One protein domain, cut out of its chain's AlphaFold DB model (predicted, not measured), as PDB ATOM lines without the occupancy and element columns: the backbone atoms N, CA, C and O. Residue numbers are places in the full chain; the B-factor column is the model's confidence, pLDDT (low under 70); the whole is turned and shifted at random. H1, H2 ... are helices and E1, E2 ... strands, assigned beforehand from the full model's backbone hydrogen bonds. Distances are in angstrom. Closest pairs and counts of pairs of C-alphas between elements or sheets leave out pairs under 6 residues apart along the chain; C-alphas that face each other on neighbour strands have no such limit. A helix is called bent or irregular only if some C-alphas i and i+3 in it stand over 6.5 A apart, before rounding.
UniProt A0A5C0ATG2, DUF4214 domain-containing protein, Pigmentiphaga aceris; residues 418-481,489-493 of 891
ATOM      1  N   LEU A 418       2.864   3.235 -29.944       97.12
ATOM      2  CA  LEU A 418       2.023   4.188 -29.212       97.12
ATOM      3  C   LEU A 418       1.623   5.358 -30.123       97.12
ATOM      4  O   LEU A 418       2.496   6.026 -30.674       97.12
ATOM      5  N   GLN A 419       0.320   5.600 -30.276       96.31
ATOM      6  CA  GLN A 419      -0.233   6.713 -31.058       96.31
ATOM      7  C   GLN A 419      -0.762   7.801 -30.121       96.31
ATOM      8  O   GLN A 419      -1.670   7.546 -29.333       96.31
ATOM      9  N   LEU A 420      -0.221   9.011 -30.225       98.31
ATOM     10  CA  LEU A 420      -0.667  10.181 -29.469       98.31
ATOM     11  C   LEU A 420      -1.407  11.154 -30.399       98.31
ATOM     12  O   LEU A 420      -1.000  11.354 -31.542       98.31
ATOM     13  N   ASN A 421      -2.489  11.771 -29.931       97.69
ATOM     14  CA  ASN A 421      -3.218  12.808 -30.669       97.69
ATOM     15  C   ASN A 421      -3.911  13.781 -29.696       97.69
ATOM     16  O   ASN A 421      -3.873  13.587 -28.481       97.69
ATOM     17  N   SER A 422      -4.568  14.800 -30.242       97.94
ATOM     18  CA  SER A 422      -5.275  15.858 -29.506       97.94
ATOM     19  C   SER A 422      -6.489  15.409 -28.684       97.94
ATOM     20  O   SER A 422      -7.050  16.203 -27.935       97.94
ATOM     21  N   GLN A 423      -6.916  14.147 -28.784       98.19
ATOM     22  CA  GLN A 423      -7.986  13.611 -27.934       98.19
ATOM     23  C   GLN A 423      -7.478  13.186 -26.547       98.19
ATOM     24  O   GLN A 423      -8.294  12.897 -25.664       98.19
ATOM     25  N   LEU A 424      -6.156  13.111 -26.364       98.31
ATOM     26  CA  LEU A 424      -5.491  12.864 -25.089       98.31
ATOM     27  C   LEU A 424      -5.054  14.199 -24.475       98.31
ATOM     28  O   LEU A 424      -4.484  15.048 -25.151       98.31
ATOM     29  N   SER A 425      -5.294  14.354 -23.180       98.12
ATOM     30  CA  SER A 425      -4.792  15.469 -22.378       98.12
ATOM     31  C   SER A 425      -3.289  15.350 -22.115       98.12
ATOM     32  O   SER A 425      -2.716  14.255 -22.156       98.12
ATOM     33  N   ALA A 426      -2.654  16.459 -21.732       97.62
ATOM     34  CA  ALA A 426      -1.242  16.475 -21.356       97.62
ATOM     35  C   ALA A 426      -0.910  15.456 -20.243       97.62
ATOM     36  O   ALA A 426       0.089  14.741 -20.326       97.62
ATOM     37  N   SER A 427      -1.767  15.319 -19.223       97.94
ATOM     38  CA  SER A 427      -1.567  14.335 -18.144       97.94
ATOM     39  C   SER A 427      -1.637  12.885 -18.640       97.94
ATOM     40  O   SER A 427      -0.836  12.045 -18.219       97.94
ATOM     41  N   GLU A 428      -2.574  12.579 -19.542       98.44
ATOM     42  CA  GLU A 428      -2.699  11.248 -20.154       98.44
ATOM     43  C   GLU A 428      -1.473  10.929 -21.020       98.44
ATOM     44  O   GLU A 428      -0.899   9.847 -20.894       98.44
ATOM     45  N   ILE A 429      -1.021  11.887 -21.838       98.38
ATOM     46  CA  ILE A 429       0.190  11.756 -22.663       98.38
ATOM     47  C   ILE A 429       1.419  11.495 -21.788       98.38
ATOM     48  O   ILE A 429       2.160  10.550 -22.058       98.38
ATOM     49  N   GLY A 430       1.617  12.283 -20.726       97.25
ATOM     50  CA  GLY A 430       2.727  12.092 -19.789       97.25
ATOM     51  C   GLY A 430       2.722  10.693 -19.173       97.25
ATOM     52  O   GLY A 430       3.719   9.978 -19.248       97.25
ATOM     53  N   THR A 431       1.563  10.246 -18.680       97.38
ATOM     54  CA  THR A 431       1.411   8.909 -18.082       97.38
ATOM     55  C   THR A 431       1.728   7.794 -19.082       97.38
ATOM     56  O   THR A 431       2.449   6.851 -18.754       97.38
ATOM     57  N   LEU A 432       1.223   7.888 -20.317       97.50
ATOM     58  CA  LEU A 432       1.497   6.897 -21.361       97.50
ATOM     59  C   LEU A 432       2.990   6.847 -21.709       97.50
ATOM     60  O   LEU A 432       3.549   5.757 -21.808       97.50
ATOM     61  N   ILE A 433       3.646   8.001 -21.854       96.81
ATOM     62  CA  ILE A 433       5.082   8.098 -22.159       96.81
ATOM     63  C   ILE A 433       5.944   7.517 -21.031       96.81
ATOM     64  O   ILE A 433       6.925   6.819 -21.321       96.81
ATOM     65  N   ASP A 434       5.585   7.768 -19.772       95.94
ATOM     66  CA  ASP A 434       6.306   7.265 -18.596       95.94
ATOM     67  C   ASP A 434       6.211   5.740 -18.484       95.94
ATOM     68  O   ASP A 434       7.192   5.060 -18.171       95.94
ATOM     69  N   LYS A 435       5.037   5.174 -18.794       96.31
ATOM     70  CA  LYS A 435       4.821   3.719 -18.793       96.31
ATOM     71  C   LYS A 435       5.343   3.031 -20.061       96.31
ATOM     72  O   LYS A 435       5.511   1.809 -20.054       96.31
ATOM     73  N   PHE A 436       5.633   3.783 -21.127       96.75
ATOM     74  CA  PHE A 436       6.114   3.250 -22.402       96.75
ATOM     75  C   PHE A 436       7.602   2.880 -22.367       96.75
ATOM     76  O   PHE A 436       8.474   3.737 -22.190       96.75
ATOM     77  N   GLY A 437       7.893   1.597 -22.588       94.19
ATOM     78  CA  GLY A 437       9.248   1.038 -22.623       94.19
ATOM     79  C   GLY A 437       9.884   0.966 -24.016       94.19
ATOM     80  O   GLY A 437      11.050   0.600 -24.125       94.19
ATOM     81  N   GLY A 438       9.138   1.280 -25.081       92.00
ATOM     82  CA  GLY A 438       9.607   1.180 -26.468       92.00
ATOM     83  C   GLY A 438      10.189   2.475 -27.058       92.00
ATOM     84  O   GLY A 438      10.319   3.499 -26.390       92.00
ATOM     85  N   THR A 439      10.478   2.435 -28.365       93.81
ATOM     86  CA  THR A 439      10.999   3.561 -29.176       93.81
ATOM     87  C   THR A 439      10.140   3.874 -30.411       93.81
ATOM     88  O   THR A 439      10.593   4.517 -31.357       93.81
ATOM     89  N   LEU A 440       8.890   3.397 -30.426       96.88
ATOM     90  CA  LEU A 440       7.961   3.526 -31.553       96.88
ATOM     91  C   LEU A 440       6.758   4.423 -31.219       96.88
ATOM     92  O   LEU A 440       5.612   4.041 -31.461       96.88
ATOM     93  N   ILE A 441       7.004   5.613 -30.666       97.94
ATOM     94  CA  ILE A 441       5.945   6.617 -30.481       97.94
ATOM     95  C   ILE A 441       5.693   7.361 -31.797       97.94
ATOM     96  O   ILE A 441       6.634   7.839 -32.437       97.94
ATOM     97  N   ALA A 442       4.422   7.467 -32.182       97.56
ATOM     98  CA  ALA A 442       3.925   8.390 -33.197       97.56
ATOM     99  C   ALA A 442       2.998   9.424 -32.552       97.56
ATOM    100  O   ALA A 442       2.263   9.096 -31.621       97.56
ATOM    101  N   ALA A 443       2.988  10.645 -33.079       98.12
ATOM    102  CA  ALA A 443       2.033  11.670 -32.688       98.12
ATOM    103  C   ALA A 443       1.448  12.389 -33.901       98.12
ATOM    104  O   ALA A 443       2.181  12.790 -34.803       98.12
ATOM    105  N   VAL A 444       0.134  12.604 -33.877       98.06
ATOM    106  CA  VAL A 444      -0.549  13.568 -34.742       98.06
ATOM    107  C   VAL A 444      -0.716  14.847 -33.928       98.06
ATOM    108  O   VAL A 444      -1.571  14.916 -33.047       98.06
ATOM    109  N   ALA A 445       0.136  15.835 -34.196       97.88
ATOM    110  CA  ALA A 445       0.228  17.069 -33.424       97.88
ATOM    111  C   ALA A 445      -0.928  18.046 -33.691       97.88
ATOM    112  O   ALA A 445      -1.208  18.894 -32.848       97.88
ATOM    113  N   THR A 446      -1.643  17.908 -34.816       97.38
ATOM    114  CA  THR A 446      -2.779  18.780 -35.147       97.38
ATOM    115  C   THR A 446      -3.815  18.795 -34.015       97.38
ATOM    116  O   THR A 446      -4.407  17.770 -33.662       97.38
ATOM    117  N   GLY A 447      -4.050  19.989 -33.468       97.06
ATOM    118  CA  GLY A 447      -4.986  20.233 -32.370       97.06
ATOM    119  C   GLY A 447      -4.445  19.922 -30.972       97.06
ATOM    120  O   GLY A 447      -5.195  20.071 -30.013       97.06
ATOM    121  N   MET A 448      -3.192  19.471 -30.827       97.94
ATOM    122  CA  MET A 448      -2.555  19.360 -29.512       97.94
ATOM    123  C   MET A 448      -2.229  20.755 -28.972       97.94
ATOM    124  O   MET A 448      -1.752  21.618 -29.708       97.94
ATOM    125  N   ASP A 449      -2.456  20.962 -27.679       94.62
ATOM    126  CA  ASP A 449      -2.011  22.172 -26.992       94.62
ATOM    127  C   ASP A 449      -0.503  22.137 -26.679       94.62
ATOM    128  O   ASP A 449       0.171  21.102 -26.754       94.62
ATOM    129  N   ALA A 450       0.044  23.302 -26.323       92.75
ATOM    130  CA  ALA A 450       1.464  23.444 -26.014       92.75
ATOM    131  C   ALA A 450       1.893  22.599 -24.799       92.75
ATOM    132  O   ALA A 450       3.035  22.144 -24.752       92.75
ATOM    133  N   GLU A 451       0.993  22.353 -23.838       95.88
ATOM    134  CA  GLU A 451       1.286  21.531 -22.660       95.88
ATOM    135  C   GLU A 451       1.467  20.055 -23.044       95.88
ATOM    136  O   GLU A 451       2.421  19.406 -22.614       95.88
ATOM    137  N   SER A 452       0.609  19.537 -23.919       97.50
ATOM    138  CA  SER A 452       0.675  18.179 -24.460       97.50
ATOM    139  C   SER A 452       1.974  17.947 -25.228       97.50
ATOM    140  O   SER A 452       2.675  16.960 -24.989       97.50
ATOM    141  N   VAL A 453       2.359  18.898 -26.086       97.69
ATOM    142  CA  VAL A 453       3.647  18.859 -26.796       97.69
ATOM    143  C   VAL A 453       4.818  18.958 -25.813       97.69
ATOM    144  O   VAL A 453       5.812  18.247 -25.970       97.69
ATOM    145  N   ALA A 454       4.695  19.748 -24.743       96.88
ATOM    146  CA  ALA A 454       5.718  19.828 -23.704       96.88
ATOM    147  C   ALA A 454       5.915  18.510 -22.937       96.88
ATOM    148  O   ALA A 454       7.032  18.222 -22.513       96.88
ATOM    149  N   LYS A 455       4.889  17.657 -22.810       97.75
ATOM    150  CA  LYS A 455       5.044  16.295 -22.257       97.75
ATOM    151  C   LYS A 455       5.755  15.344 -23.217       97.75
ATOM    152  O   LYS A 455       6.458  14.439 -22.775       97.75
ATOM    153  N   MET A 456       5.617  15.559 -24.525       98.06
ATOM    154  CA  MET A 456       6.334  14.791 -25.549       98.06
ATOM    155  C   MET A 456       7.816  15.174 -25.628       98.06
ATOM    156  O   MET A 456       8.661  14.320 -25.901       98.06
ATOM    157  N   ALA A 457       8.129  16.449 -25.384       97.19
ATOM    158  CA  ALA A 457       9.430  17.048 -25.658       97.19
ATOM    159  C   ALA A 457      10.614  16.349 -24.961       97.19
ATOM    160  O   ALA A 457      11.571  16.020 -25.657       97.19
ATOM    161  N   PRO A 458      10.577  15.999 -23.658       97.44
ATOM    162  CA  PRO A 458      11.667  15.264 -23.005       97.44
ATOM    163  C   PRO A 458      11.881  13.849 -23.561       97.44
ATOM    164  O   PRO A 458      12.977  13.300 -23.466       97.44
ATOM    165  N   ALA A 459      10.843  13.252 -24.151       96.94
ATOM    166  CA  ALA A 459      10.845  11.884 -24.655       96.94
ATOM    167  C   ALA A 459      11.060  11.795 -26.175       96.94
ATOM    168  O   ALA A 459      10.819  10.733 -26.748       96.94
ATOM    169  N   PHE A 460      11.544  12.856 -26.837       97.00
ATOM    170  CA  PHE A 460      11.736  12.895 -28.298       97.00
ATOM    171  C   PHE A 460      12.542  11.696 -28.843       97.00
ATOM    172  O   PHE A 460      12.298  11.224 -29.951       97.00
ATOM    173  N   ALA A 461      13.473  11.140 -28.057       96.75
ATOM    174  CA  ALA A 461      14.251   9.958 -28.436       96.75
ATOM    175  C   ALA A 461      13.403   8.677 -28.592       96.75
ATOM    176  O   ALA A 461      13.793   7.782 -29.341       96.75
ATOM    177  N   LYS A 462      12.238   8.596 -27.929       97.06
ATOM    178  CA  LYS A 462      11.278   7.485 -28.050       97.06
ATOM    179  C   LYS A 462      10.395   7.587 -29.304       97.06
ATOM    180  O   LYS A 462       9.655   6.649 -29.593       97.06
ATOM    181  N   PHE A 463      10.447   8.698 -30.039       97.94
ATOM    182  CA  PHE A 463       9.753   8.848 -31.317       97.94
ATOM    183  C   PHE A 463      10.611   8.289 -32.453       97.94
ATOM    184  O   PHE A 463      11.826   8.526 -32.533       97.94
ATOM    185  N   PHE A 464       9.975   7.568 -33.374       95.88
ATOM    186  CA  PHE A 464      10.651   7.115 -34.587       95.88
ATOM    187  C   PHE A 464      10.835   8.279 -35.576       95.88
ATOM    188  O   PHE A 464      10.255   9.355 -35.419       95.88
ATOM    189  N   ALA A 465      11.699   8.097 -36.577       96.31
ATOM    190  CA  ALA A 465      11.957   9.124 -37.588       96.31
ATOM    191  C   ALA A 465      10.666   9.480 -38.345       96.31
ATOM    192  O   ALA A 465       9.943   8.583 -38.771       96.31
ATOM    193  N   ASN A 466      10.383  10.776 -38.513       95.44
ATOM    194  CA  ASN A 466       9.117  11.281 -39.065       95.44
ATOM    195  C   ASN A 466       7.865  10.817 -38.287       95.44
ATOM    196  O   ASN A 466       6.772  10.752 -38.847       95.44
ATOM    197  N   GLY A 467       8.018  10.458 -37.008       96.38
ATOM    198  CA  GLY A 467       6.931   9.965 -36.165       96.38
ATOM    199  C   GLY A 467       5.970  11.044 -35.675       96.38
ATOM    200  O   GLY A 467       4.862  10.707 -35.265       96.38
ATOM    201  N   ILE A 468       6.359  12.320 -35.727       98.12
ATOM    202  CA  ILE A 468       5.484  13.452 -35.402       98.12
ATOM    203  C   ILE A 468       4.972  14.055 -36.712       98.12
ATOM    204  O   ILE A 468       5.768  14.461 -37.558       98.12
ATOM    205  N   THR A 469       3.657  14.117 -36.890       97.44
ATOM    206  CA  THR A 469       2.993  14.635 -38.097       97.44
ATOM    207  C   THR A 469       1.921  15.667 -37.735       97.44
ATOM    208  O   THR A 469       1.641  15.884 -36.558       97.44
ATOM    209  N   GLY A 470       1.321  16.320 -38.733       97.12
ATOM    210  CA  GLY A 470       0.325  17.375 -38.515       97.12
ATOM    211  C   GLY A 470       0.941  18.720 -38.122       97.12
ATOM    212  O   GLY A 470       2.146  18.924 -38.271       97.12
ATOM    213  N   ASP A 471       0.113  19.635 -37.629       97.25
ATOM    214  CA  ASP A 471       0.514  20.994 -37.253       97.25
ATOM    215  C   ASP A 471       1.147  20.964 -35.861       97.25
ATOM    216  O   ASP A 471       0.476  20.683 -34.868       97.25
ATOM    217  N   LEU A 472       2.459  21.197 -35.789       98.12
ATOM    218  CA  LEU A 472       3.223  21.076 -34.548       98.12
ATOM    219  C   LEU A 472       3.375  22.444 -33.885       98.12
ATOM    220  O   LEU A 472       4.126  23.279 -34.378       98.12
ATOM    221  N   VAL A 473       2.708  22.655 -32.750       97.44
ATOM    222  CA  VAL A 473       2.792  23.907 -31.982       97.44
ATOM    223  C   VAL A 473       3.660  23.707 -30.741       97.44
ATOM    224  O   VAL A 473       3.331  22.923 -29.856       97.44
ATOM    225  N   MET A 474       4.782  24.419 -30.673       97.25
ATOM    226  CA  MET A 474       5.741  24.363 -29.568       97.25
ATOM    227  C   MET A 474       5.711  25.663 -28.757       97.25
ATOM    228  O   MET A 474       5.817  26.760 -29.313       97.25
ATOM    229  N   GLY A 475       5.557  25.531 -27.436       93.50
ATOM    230  CA  GLY A 475       5.530  26.657 -26.497       93.50
ATOM    231  C   GLY A 475       6.914  27.248 -26.207       93.50
ATOM    232  O   GLY A 475       7.934  26.589 -26.405       93.50
ATOM    233  N   GLY A 476       6.932  28.486 -25.700       89.44
ATOM    234  CA  GLY A 476       8.156  29.271 -25.476       89.44
ATOM    235  C   GLY A 476       9.035  28.825 -24.311       89.44
ATOM    236  O   GLY A 476      10.202  29.201 -24.261       89.44
ATOM    237  N   ASP A 477       8.507  27.991 -23.416       90.56
ATOM    238  CA  ASP A 477       9.243  27.481 -22.253       90.56
ATOM    239  C   ASP A 477      10.110  26.257 -22.584       90.56
ATOM    240  O   ASP A 477      10.860  25.768 -21.735       90.56
ATOM    241  N   LEU A 478      10.018  25.728 -23.810       94.62
ATOM    242  CA  LEU A 478      10.791  24.556 -24.205       94.62
ATOM    243  C   LEU A 478      12.273  24.909 -24.381       94.62
ATOM    244  O   LEU A 478      12.612  25.810 -25.155       94.62
ATOM    245  N   PRO A 479      13.198  24.166 -23.747       94.62
ATOM    246  CA  PRO A 479      14.615  24.288 -24.044       94.62
ATOM    247  C   PRO A 479      14.894  24.002 -25.523       94.62
ATOM    248  O   PRO A 479      14.327  23.074 -26.106       94.62
ATOM    249  N   ILE A 480      15.841  24.731 -26.117       94.44
ATOM    250  CA  ILE A 480      16.166  24.606 -27.548       94.44
ATOM    251  C   ILE A 480      16.532  23.172 -27.971       94.44
ATOM    252  O   ILE A 480      16.186  22.730 -29.067       94.44
ATOM    253  N   GLY A 481      17.181  22.405 -27.087       95.69
ATOM    254  CA  GLY A 481      17.514  20.996 -27.318       95.69
ATOM    255  C   GLY A 481      16.281  20.097 -27.470       95.69
ATOM    256  O   GLY A 481      16.304  19.143 -28.241       95.69
ATOM    257  N   LYS A 489      12.355  14.627 -35.355       97.88
ATOM    258  CA  LYS A 489      11.344  13.567 -35.459       97.88
ATOM    259  C   LYS A 489      10.101  14.018 -36.223       97.88
ATOM    260  O   LYS A 489       9.190  13.213 -36.417       97.88
ATOM    261  N   TYR A 490      10.060  15.277 -36.652       97.75
ATOM    262  CA  TYR A 490       8.918  15.883 -37.309       97.75
ATOM    263  C   TYR A 490       8.944  15.608 -38.814       97.75
ATOM    264  O   TYR A 490       9.845  16.045 -39.522       97.75
ATOM    265  N   GLY A 491       7.942  14.877 -39.297       95.81
ATOM    266  CA  GLY A 491       7.743  14.577 -40.716       95.81
ATOM    267  C   GLY A 491       6.798  15.547 -41.434       95.81
ATOM    268  O   GLY A 491       6.472  15.310 -42.594       95.81
ATOM    269  N   GLY A 492       6.305  16.585 -40.749       93.94
ATOM    270  CA  GLY A 492       5.432  17.609 -41.327       93.94
ATOM    271  C   GLY A 492       6.182  18.861 -41.793       93.94
ATOM    272  O   GLY A 492       7.410  18.937 -41.749       93.94
ATOM    273  N   ASN A 493       5.422  19.865 -42.236       93.88
ATOM    274  CA  ASN A 493       5.936  21.133 -42.767       93.88
ATOM    275  C   ASN A 493       5.304  22.396 -42.148       93.88
ATOM    276  O   ASN A 493       5.540  23.495 -42.640       93.88
TER     277      ASN A 493
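Overview. This is residues 418 to 481 and 489 to 493 of the 891 residues of the protein "DUF4214 domain-containing protein" of Pigmentiphaga aceris (UniProt A0A5C0ATG2). Two helices side by side, H1 and H2, cover one face of a small parallel sheet, ordered E1, E2, E3, making two layers. Short E4 sits by the first residue of H2. The printed part has 69 residues, with two named helices and four named strands in the order E1, H1, E2, H2, E3, E4, and its class is mixed, helices and strands. The whole is compact, radius of gyration of the C-alphas 10.8 A, spanning 28 by 25 by 24 A.

Along the chain. E1, residues 418 to 420, begins at C-alpha 418 (2.023, 4.188, -29.212). H1 is 426 to 435, 14.4 A; E2 441 to 444; H2 450 to 462, 18.8 A; E3 463 to 469, 11.2 A. E4, 472 to 474, ends at C-alpha 474 (5.741, 24.363, -29.568).

Arrangement. E1 and E2 are parallel, N 442 to O 418 2.8 A; E2 and E3 also, N 443 to O 467 2.9 A. E1-H1-E2 and E2-H2-E3 are strand-helix-strand units, a helix between parallel neighbours, with right-handed crossovers. H1 and H2 touch, closest C-alphas Ala 426 and Ser 452, 4.0 A, the same way at a shallow tilt of 17 degrees. H2 is irregular, C-alphas 458 and 461 being 8.0 A apart; 5 of its 9 O i to N i+4 pairs are within hydrogen-bond range, and every one in H1. E4 pairs with no named strand.

Size, cuts and confidence. Residues 482 to 488 are not printed, a C-alpha gap of 12.6 A. No link is long, and no printed residue is under pLDDT 70.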